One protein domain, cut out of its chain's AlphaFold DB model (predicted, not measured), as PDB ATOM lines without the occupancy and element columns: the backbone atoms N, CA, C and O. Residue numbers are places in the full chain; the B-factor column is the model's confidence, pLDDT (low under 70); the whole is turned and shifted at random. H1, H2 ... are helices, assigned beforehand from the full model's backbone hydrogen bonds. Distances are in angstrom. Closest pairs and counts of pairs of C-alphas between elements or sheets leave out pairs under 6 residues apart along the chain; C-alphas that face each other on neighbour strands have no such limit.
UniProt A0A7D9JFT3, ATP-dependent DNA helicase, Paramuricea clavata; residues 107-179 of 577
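This is residues 107 to 179 of the 577 residues of the protein "ATP-dependent DNA helicase" of Paramuricea clavata (UniProt A0A7D9JFT3). The two longest helices, H1 and H3, pack on each other at a slant, and H5 packs on H3 away from H1. The short H2 packs on both H1 and H3, while H4 sits past the last residue of H3 and makes a corner with H5. The printed part has 73 residues with five named helices, H1 to H5 in that order, and no named strand; the class is all helix. It is compact, with a radius of gyration of the C-alphas of 11.2 A, and rounded, spanning 31 by 27 by 19 A.

Look first at H1, residues 117 to 128, which touches the hub H3, residues 146 to 158, at a steep tilt of 43 degrees, the same way; their closest C-alphas, of Gly 118 and Asp 146, are 4.3 A apart. H2, residues 135 to 139, touches residues 125 to 126 of H1 alone, with the closest C-alphas, of Leu 125 and Ala 138, 6.0 A apart. H2 and H3 only just touch, with 3 pairs of C-alphas within 8 A, the closest those of Trp 139 and Cys 152. H5, residues 169 to 177, touches H3 at 39 degrees, a steep tilt, opposite ways, closest at the C-alphas of Leu 157 and Trp 169, 6.4 A. H4, residues 160 to 165, only just touches H5, only at the corner, with 3 pairs, the closest those of Gln 163 and Trp 169. H1 and H5 are apart. Every O i to N i+4 pair is within hydrogen-bond range in H1, H3, H4 and H5; H2 has 0 of 1, but 2 of 2 O i to N i+3 pairs.

Find C-alpha 117 at (110.454, 228.633, 213.056); from there H1 runs 16.5 A. H2 measures 8.0 A, H3 18.7 A, H4 8.7 A and H5 12.5 A, ending at C-alpha 177, (121.948, 224.054, 209.719).

The farthest C-alphas, of Thr 133 and Gln 178, are 32.7 A apart. The printed part has no cut and no long link. Residues 178 to 179 have pLDDT under 70.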
ATOM      1  N   THR A 107     107.121 239.107 216.245       70.69
ATOM      2  CA  THR A 107     108.378 238.449 216.640       70.69
ATOM      3  C   THR A 107     108.084 236.997 216.994       70.69
ATOM      4  O   THR A 107     107.296 236.746 217.901       70.69
ATOM      5  N   TYR A 108     108.717 236.058 216.295       74.94
ATOM      6  CA  TYR A 108     108.595 234.621 216.552       74.94
ATOM      7  C   TYR A 108     109.879 234.075 217.179       74.94
ATOM      8  O   TYR A 108     110.935 234.703 217.080       74.94
ATOM      9  N   SER A 109     109.771 232.927 217.849       73.50
ATOM     10  CA  SER A 109     110.902 232.257 218.497       73.50
ATOM     11  C   SER A 109     111.990 231.901 217.471       73.50
ATOM     12  O   SER A 109     111.649 231.322 216.440       73.50
ATOM     13  N   PRO A 110     113.277 232.189 217.748       74.62
ATOM     14  CA  PRO A 110     114.386 231.761 216.899       74.62
ATOM     15  C   PRO A 110     114.730 230.273 217.072       74.62
ATOM     16  O   PRO A 110     115.646 229.810 216.407       74.62
ATOM     17  N   ASN A 111     114.046 229.538 217.966       77.12
ATOM     18  CA  ASN A 111     114.268 228.107 218.180       77.12
ATOM     19  C   ASN A 111     114.000 227.315 216.880       77.12
ATOM     20  O   ASN A 111     112.829 227.223 216.494       77.12
ATOM     21  N   PRO A 112     115.027 226.691 216.268       73.88
ATOM     22  CA  PRO A 112     114.889 225.916 215.033       73.88
ATOM     23  C   PRO A 112     113.934 224.726 215.165       73.88
ATOM     24  O   PRO A 112     113.211 224.395 214.233       73.88
ATOM     25  N   LYS A 113     113.859 224.130 216.362       72.00
ATOM     26  CA  LYS A 113     112.971 222.998 216.683       72.00
ATOM     27  C   LYS A 113     111.559 223.438 217.098       72.00
ATOM     28  O   LYS A 113     110.742 222.620 217.511       72.00
ATOM     29  N   GLY A 114     111.278 224.741 217.077       75.06
ATOM     30  CA  GLY A 114     109.991 225.294 217.481       75.06
ATOM     31  C   GLY A 114     108.948 225.244 216.355       75.06
ATOM     32  O   GLY A 114     109.293 225.446 215.194       75.06
ATOM     33  N   PRO A 115     107.645 225.117 216.678       77.00
ATOM     34  CA  PRO A 115     106.571 225.026 215.680       77.00
ATOM     35  C   PRO A 115     106.354 226.311 214.857       77.00
ATOM     36  O   PRO A 115     105.559 226.315 213.930       77.00
ATOM     37  N   ASN A 116     107.031 227.412 215.204       82.69
ATOM     38  CA  ASN A 116     106.899 228.719 214.550       82.69
ATOM     39  C   ASN A 116     108.199 229.169 213.855       82.69
ATOM     40  O   ASN A 116     108.355 230.359 213.570       82.69
ATOM     41  N   PHE A 117     109.156 228.265 213.627       83.06
ATOM     42  CA  PHE A 117     110.454 228.633 213.056       83.06
ATOM     43  C   PHE A 117     110.354 229.116 211.599       83.06
ATOM     44  O   PHE A 117     110.973 230.120 211.246       83.06
ATOM     45  N   GLY A 118     109.492 228.509 210.775       85.00
ATOM     46  CA  GLY A 118     109.228 229.000 209.415       85.00
ATOM     47  C   GLY A 118     108.670 230.429 209.402       85.00
ATOM     48  O   GLY A 118     109.128 231.287 208.640       85.00
ATOM     49  N   LEU A 119     107.776 230.749 210.346       84.44
ATOM     50  CA  LEU A 119     107.310 232.120 210.568       84.44
ATOM     51  C   LEU A 119     108.450 233.041 211.023       84.44
ATOM     52  O   LEU A 119     108.558 234.158 210.521       84.44
ATOM     53  N   TYR A 120     109.338 232.598 211.917       86.19
ATOM     54  CA  TYR A 120     110.536 233.367 212.267       86.19
ATOM     55  C   TYR A 120     111.362 233.718 211.019       86.19
ATOM     56  O   TYR A 120     111.597 234.907 210.780       86.19
ATOM     57  N   CYS A 121     111.701 232.737 210.177       87.06
ATOM     58  CA  CYS A 121     112.443 232.941 208.927       87.06
ATOM     59  C   CYS A 121     111.738 233.923 207.979       87.06
ATOM     60  O   CYS A 121     112.372 234.859 207.482       87.06
ATOM     61  N   LYS A 122     110.415 233.800 207.805       89.00
ATOM     62  CA  LYS A 122     109.602 234.736 207.009       89.00
ATOM     63  C   LYS A 122     109.785 236.187 207.445       89.00
ATOM     64  O   LYS A 122     110.042 237.061 206.618       89.00
ATOM     65  N   TYR A 123     109.659 236.470 208.740       87.62
ATOM     66  CA  TYR A 123     109.754 237.848 209.227       87.62
ATOM     67  C   TYR A 123     111.198 238.354 209.318       87.62
ATOM     68  O   TYR A 123     111.393 239.568 209.277       87.62
ATOM     69  N   GLN A 124     112.211 237.481 209.380       86.75
ATOM     70  CA  GLN A 124     113.609 237.891 209.198       86.75
ATOM     71  C   GLN A 124     113.893 238.301 207.746       86.75
ATOM     72  O   GLN A 124     114.482 239.361 207.516       86.75
ATOM     73  N   LEU A 125     113.396 237.530 206.770       88.38
ATOM     74  CA  LEU A 125     113.476 237.875 205.348       88.38
ATOM     75  C   LEU A 125     112.830 239.239 205.074       88.38
ATOM     76  O   LEU A 125     113.456 240.098 204.462       88.38
ATOM     77  N   LEU A 126     111.632 239.492 205.610       88.44
ATOM     78  CA  LEU A 126     110.943 240.777 205.432       88.44
ATOM     79  C   LEU A 126     111.674 241.976 206.054       88.44
ATOM     80  O   LEU A 126     111.506 243.097 205.574       88.44
ATOM     81  N   ARG A 127     112.466 241.755 207.113       87.75
ATOM     82  CA  ARG A 127     113.249 242.800 207.792       87.75
ATOM     83  C   ARG A 127     114.524 243.141 207.031       87.75
ATOM     84  O   ARG A 127     114.808 244.320 206.825       87.75
ATOM     85  N   TYR A 128     115.290 242.119 206.657       87.25
ATOM     86  CA  TYR A 128     116.691 242.284 206.275       87.25
ATOM     87  C   TYR A 128     116.972 242.063 204.791       87.25
ATOM     88  O   TYR A 128     117.968 242.588 204.298       87.25
ATOM     89  N   LYS A 129     116.111 241.349 204.058       88.94
ATOM     90  CA  LYS A 129     116.261 241.179 202.610       88.94
ATOM     91  C   LYS A 129     115.515 242.301 201.876       88.94
ATOM     92  O   LYS A 129     114.335 242.512 202.151       88.94
ATOM     93  N   PRO A 130     116.151 243.039 200.950       88.88
ATOM     94  CA  PRO A 130     115.450 244.016 200.121       88.88
ATOM     95  C   PRO A 130     114.404 243.330 199.232       88.88
ATOM     96  O   PRO A 130     114.701 242.349 198.554       88.88
ATOM     97  N   TRP A 131     113.181 243.857 199.219       89.12
ATOM     98  CA  TRP A 131     112.064 243.384 198.392       89.12
ATOM     99  C   TRP A 131     111.285 244.586 197.851       89.12
ATOM    100  O   TRP A 131     111.436 245.689 198.380       89.12
ATOM    101  N   ARG A 132     110.526 244.423 196.760       78.88
ATOM    102  CA  ARG A 132     109.975 245.552 195.988       78.88
ATOM    103  C   ARG A 132     108.474 245.717 196.175       78.88
ATOM    104  O   ARG A 132     108.066 246.382 197.114       78.88
ATOM    105  N   THR A 133     107.674 245.124 195.299       74.00
ATOM    106  CA  THR A 133     106.251 245.432 195.135       74.00
ATOM    107  C   THR A 133     105.373 244.661 196.108       74.00
ATOM    108  O   THR A 133     104.381 245.193 196.603       74.00
ATOM    109  N   THR A 134     105.736 243.419 196.423       81.56
ATOM    110  CA  THR A 134     104.996 242.593 197.377       81.56
ATOM    111  C   THR A 134     105.938 241.895 198.346       81.56
ATOM    112  O   THR A 134     107.109 241.649 198.053       81.56
ATOM    113  N   GLN A 135     105.405 241.536 199.513       83.38
ATOM    114  CA  GLN A 135     106.133 240.755 200.513       83.38
ATOM    115  C   GLN A 135     106.648 239.425 199.942       83.38
ATOM    116  O   GLN A 135     107.730 238.985 200.320       83.38
ATOM    117  N   ASN A 136     105.919 238.836 198.988       83.12
ATOM    118  CA  ASN A 136     106.276 237.571 198.353       83.12
ATOM    119  C   ASN A 136     107.608 237.640 197.595       83.12
ATOM    120  O   ASN A 136     108.331 236.645 197.537       83.12
ATOM    121  N   ASN A 137     108.014 238.829 197.130       85.44
ATOM    122  CA  ASN A 137     109.315 239.007 196.489       85.44
ATOM    123  C   ASN A 137     110.481 238.653 197.436       85.44
ATOM    124  O   ASN A 137     111.559 238.283 196.970       85.44
ATOM    125  N   ALA A 138     110.294 238.739 198.763       83.81
ATOM    126  CA  ALA A 138     111.334 238.389 199.732       83.81
ATOM    127  C   ALA A 138     111.727 236.896 199.668       83.81
ATOM    128  O   ALA A 138     112.874 236.550 199.957       83.81
ATOM    129  N   TRP A 139     110.826 236.023 199.214       88.31
ATOM    130  CA  TRP A 139     111.072 234.591 198.987       88.31
ATOM    131  C   TRP A 139     110.788 234.170 197.534       88.31
ATOM    132  O   TRP A 139     110.475 233.017 197.258       88.31
ATOM    133  N   GLY A 140     110.926 235.103 196.586       82.94
ATOM    134  CA  GLY A 140     110.914 234.795 195.152       82.94
ATOM    135  C   GLY A 140     109.541 234.475 194.557       82.94
ATOM    136  O   GLY A 140     109.474 233.730 193.586       82.94
ATOM    137  N   ASP A 141     108.461 235.011 195.132       84.50
ATOM    138  CA  ASP A 141     107.078 234.857 194.647       84.50
ATOM    139  C   ASP A 141     106.552 233.409 194.627       84.50
ATOM    140  O   ASP A 141     105.554 233.102 193.974       84.50
ATOM    141  N   GLN A 142     107.191 232.526 195.397       81.25
ATOM    142  CA  GLN A 142     106.743 231.154 195.632       81.25
ATOM    143  C   GLN A 142     105.704 231.080 196.763       81.25
ATOM    144  O   GLN A 142     105.564 232.004 197.576       81.25
ATOM    145  N   GLU A 143     104.973 229.964 196.832       83.00
ATOM    146  CA  GLU A 143     104.066 229.696 197.949       83.00
ATOM    147  C   GLU A 143     104.878 229.597 199.258       83.00
ATOM    148  O   GLU A 143     105.865 228.860 199.307       83.00
ATOM    149  N   PRO A 144     104.525 230.359 200.309       83.19
ATOM    150  CA  PRO A 144     105.349 230.500 201.508       83.19
ATOM    151  C   PRO A 144     105.188 229.300 202.451       83.19
ATOM    152  O   PRO A 144     104.640 229.440 203.545       83.19
ATOM    153  N   THR A 145     105.648 228.123 202.034       87.94
ATOM    154  CA  THR A 145     105.785 226.963 202.923       87.94
ATOM    155  C   THR A 145     106.989 227.150 203.849       87.94
ATOM    156  O   THR A 145     107.937 227.869 203.518       87.94
ATOM    157  N   ASP A 146     106.973 226.507 205.019       84.62
ATOM    158  CA  ASP A 146     108.059 226.634 206.000       84.62
ATOM    159  C   ASP A 146     109.418 226.234 205.405       84.62
ATOM    160  O   ASP A 146     110.407 226.931 205.618       84.62
ATOM    161  N   GLU A 147     109.459 225.192 204.572       84.62
ATOM    162  CA  GLU A 147     110.673 224.748 203.873       84.62
ATOM    163  C   GLU A 147     111.228 225.817 202.920       84.62
ATOM    164  O   GLU A 147     112.423 226.119 202.951       84.62
ATOM    165  N   VAL A 148     110.368 226.444 202.107       87.06
ATOM    166  CA  VAL A 148     110.765 227.516 201.175       87.06
ATOM    167  C   VAL A 148     111.314 228.717 201.945       87.06
ATOM    168  O   VAL A 148     112.338 229.288 201.565       87.06
ATOM    169  N   LEU A 149     110.669 229.087 203.053       88.81
ATOM    170  CA  LEU A 149     111.059 230.226 203.885       88.81
ATOM    171  C   LEU A 149     112.381 229.984 204.623       88.81
ATOM    172  O   LEU A 149     113.218 230.887 204.685       88.81
ATOM    173  N   ILE A 150     112.580 228.777 205.156       88.25
ATOM    174  CA  ILE A 150     113.814 228.373 205.841       88.25
ATOM    175  C   ILE A 150     114.980 228.341 204.846       88.25
ATOM    176  O   ILE A 150     116.017 228.951 205.112       88.25
ATOM    177  N   ASN A 151     114.795 227.730 203.671       87.44
ATOM    178  CA  ASN A 151     115.831 227.658 202.636       87.44
ATOM    179  C   ASN A 151     116.183 229.046 202.081       87.44
ATOM    180  O   ASN A 151     117.356 229.404 202.007       87.44
ATOM    181  N   CYS A 152     115.183 229.887 201.793       88.38
ATOM    182  CA  CYS A 152     115.415 231.266 201.349       88.38
ATOM    183  C   CYS A 152     116.177 232.101 202.389       88.38
ATOM    184  O   CYS A 152     116.984 232.960 202.025       88.38
ATOM    185  N   TRP A 153     115.901 231.895 203.680       91.19
ATOM    186  CA  TRP A 153     116.616 232.568 204.762       91.19
ATOM    187  C   TRP A 153     118.059 232.070 204.881       91.19
ATOM    188  O   TRP A 153     118.975 232.884 204.999       91.19
ATOM    189  N   HIS A 154     118.264 230.758 204.768       89.19
ATOM    190  CA  HIS A 154     119.581 230.130 204.752       89.19
ATOM    191  C   HIS A 154     120.464 230.670 203.616       89.19
ATOM    192  O   HIS A 154     121.565 231.158 203.867       89.19
ATOM    193  N   GLU A 155     119.961 230.655 202.381       89.12
ATOM    194  CA  GLU A 155     120.672 231.175 201.209       89.12
ATOM    195  C   GLU A 155     120.984 232.667 201.355       89.12
ATOM    196  O   GLU A 155     122.089 233.117 201.049       89.12
ATOM    197  N   PHE A 156     120.033 233.453 201.871       90.50
ATOM    198  CA  PHE A 156     120.225 234.887 202.061       90.50
ATOM    199  C   PHE A 156     121.331 235.205 203.077       90.50
ATOM    200  O   PHE A 156     122.137 236.106 202.824       90.50
ATOM    201  N   LEU A 157     121.411 234.466 204.188       86.81
ATOM    202  CA  LEU A 157     122.460 234.634 205.203       86.81
ATOM    203  C   LEU A 157     123.872 234.386 204.652       86.81
ATOM    204  O   LEU A 157     124.829 234.978 205.147       86.81
ATOM    205  N   GLN A 158     124.009 233.562 203.611       87.88
ATOM    206  CA  GLN A 158     125.292 233.299 202.956       87.88
ATOM    207  C   GLN A 158     125.716 234.404 201.977       87.88
ATOM    208  O   GLN A 158     126.873 234.452 201.560       87.88
ATOM    209  N   THR A 159     124.811 235.314 201.605       90.44
ATOM    210  CA  THR A 159     125.151 236.419 200.699       90.44
ATOM    211  C   THR A 159     126.009 237.481 201.403       90.44
ATOM    212  O   THR A 159     125.788 237.758 202.585       90.44
ATOM    213  N   PRO A 160     126.913 238.184 200.688       87.19
ATOM    214  CA  PRO A 160     127.682 239.295 201.266       87.19
ATOM    215  C   PRO A 160     126.792 240.393 201.870       87.19
ATOM    216  O   PRO A 160     127.141 241.026 202.868       87.19
ATOM    217  N   TYR A 161     125.608 240.596 201.280       87.75
ATOM    218  CA  TYR A 161     124.616 241.539 201.785       87.75
ATOM    219  C   TYR A 161     124.005 241.061 203.109       87.75
ATOM    220  O   TYR A 161     123.902 241.856 204.042       87.75
ATOM    221  N   GLY A 162     123.634 239.781 203.220       81.69
ATOM    222  CA  GLY A 162     123.109 239.185 204.450       81.69
ATOM    223  C   GLY A 162     124.106 239.274 205.606       81.69
ATOM    224  O   GLY A 162     123.761 239.792 206.665       81.69
ATOM    225  N   GLN A 163     125.364 238.893 205.370       84.81
ATOM    226  CA  GLN A 163     126.434 238.945 206.377       84.81
ATOM    227  C   GLN A 163     126.705 240.363 206.905       84.81
ATOM    228  O   GLN A 163     127.039 240.541 208.073       84.81
ATOM    229  N   SER A 164     126.537 241.382 206.055       80.25
ATOM    230  CA  SER A 164     126.789 242.780 206.431       80.25
ATOM    231  C   SER A 164     125.606 243.448 207.144       80.25
ATOM    232  O   SER A 164     125.799 244.422 207.866       80.25
ATOM    233  N   ASN A 165     124.374 242.979 206.912       80.25
ATOM    234  CA  ASN A 165     123.152 243.684 207.327       80.25
ATOM    235  C   ASN A 165     122.297 242.915 208.345       80.25
ATOM    236  O   ASN A 165     121.359 243.490 208.901       80.25
ATOM    237  N   VAL A 166     122.597 241.638 208.596       80.75
ATOM    238  CA  VAL A 166     121.920 240.822 209.607       80.75
ATOM    239  C   VAL A 166     122.785 240.767 210.874       80.75
ATOM    240  O   VAL A 166     123.904 240.262 210.822       80.75
ATOM    241  N   PRO A 167     122.283 241.239 212.031       76.12
ATOM    242  CA  PRO A 167     122.973 241.062 213.309       76.12
ATOM    243  C   PRO A 167     123.124 239.576 213.642       76.12
ATOM    244  O   PRO A 167     122.170 238.821 213.421       76.12
ATOM    245  N   ASP A 168     124.280 239.181 214.173       79.56
ATOM    246  CA  ASP A 168     124.585 237.806 214.603       79.56
ATOM    247  C   ASP A 168     124.315 236.766 213.498       79.56
ATOM    248  O   ASP A 168     123.777 235.682 213.730       79.56
ATOM    249  N   TRP A 169     124.617 237.127 212.242       78.94
ATOM    250  CA  TRP A 169     124.295 236.308 211.067       78.94
ATOM    251  C   TRP A 169     124.900 234.902 211.142       78.94
ATOM    252  O   TRP A 169     124.274 233.957 210.669       78.94
ATOM    253  N   PHE A 170     126.089 234.767 211.740       74.12
ATOM    254  CA  PHE A 170     126.800 233.497 211.854       74.12
ATOM    255  C   PHE A 170     126.043 232.522 212.758       74.12
ATOM    256  O   PHE A 170     125.745 231.407 212.337       74.12
ATOM    257  N   ASP A 171     125.620 232.970 213.941       75.75
ATOM    258  CA  ASP A 171     124.835 232.155 214.875       75.75
ATOM    259  C   ASP A 171     123.479 231.771 214.273       75.75
ATOM    260  O   ASP A 171     123.017 230.635 214.393       75.75
ATOM    261  N   LYS A 172     122.856 232.700 213.534       79.19
ATOM    262  CA  LYS A 172     121.599 232.442 212.817       79.19
ATOM    263  C   LYS A 172     121.767 231.450 211.669       79.19
ATOM    264  O   LYS A 172     120.825 230.718 211.382       79.19
ATOM    265  N   LEU A 173     122.930 231.413 211.019       79.56
ATOM    266  CA  LEU A 173     123.240 230.435 209.978       79.56
ATOM    267  C   LEU A 173     123.414 229.038 210.587       79.56
ATOM    268  O   LEU A 173     122.820 228.088 210.081       79.56
ATOM    269  N   GLN A 174     124.142 228.928 211.703       77.56
ATOM    270  CA  GLN A 174     124.324 227.665 212.433       77.56
ATOM    271  C   GLN A 174     122.993 227.091 212.934       77.56
ATOM    272  O   GLN A 174     122.736 225.895 212.797       77.56
ATOM    273  N   ALA A 175     122.102 227.950 213.432       75.00
ATOM    274  CA  ALA A 175     120.774 227.549 213.885       75.00
ATOM    275  C   ALA A 175     119.925 226.913 212.765       75.00
ATOM    276  O   ALA A 175     119.176 225.976 213.021       75.00
ATOM    277  N   VAL A 176     120.058 227.383 211.518       76.19
ATOM    278  CA  VAL A 176     119.329 226.817 210.368       76.19
ATOM    279  C   VAL A 176     119.948 225.496 209.888       76.19
ATOM    280  O   VAL A 176     119.228 224.620 209.411       76.19
ATOM    281  N   ILE A 177     121.261 225.313 210.051       72.56
ATOM    282  CA  ILE A 177     121.948 224.054 209.719       72.56
ATOM    283  C   ILE A 177     121.502 222.932 210.669       72.56
ATOM    284  O   ILE A 177     121.188 221.838 210.210       72.56
ATOM    285  N   GLN A 178     121.345 223.227 211.965       63.69
ATOM    286  CA  GLN A 178     120.852 222.264 212.964       63.69
ATOM    287  C   GLN A 178     119.422 221.747 212.705       63.69
ATOM    288  O   GLN A 178     119.027 220.735 213.277       63.69
ATOM    289  N   THR A 179     118.630 222.421 211.865       60.12
ATOM    290  CA  THR A 179     117.302 221.945 211.425       60.12
ATOM    291  C   THR A 179     117.336 220.956 210.259       60.12
ATOM    292  O   THR A 179     116.307 220.350 209.979       60.12
TER     293      THR A 179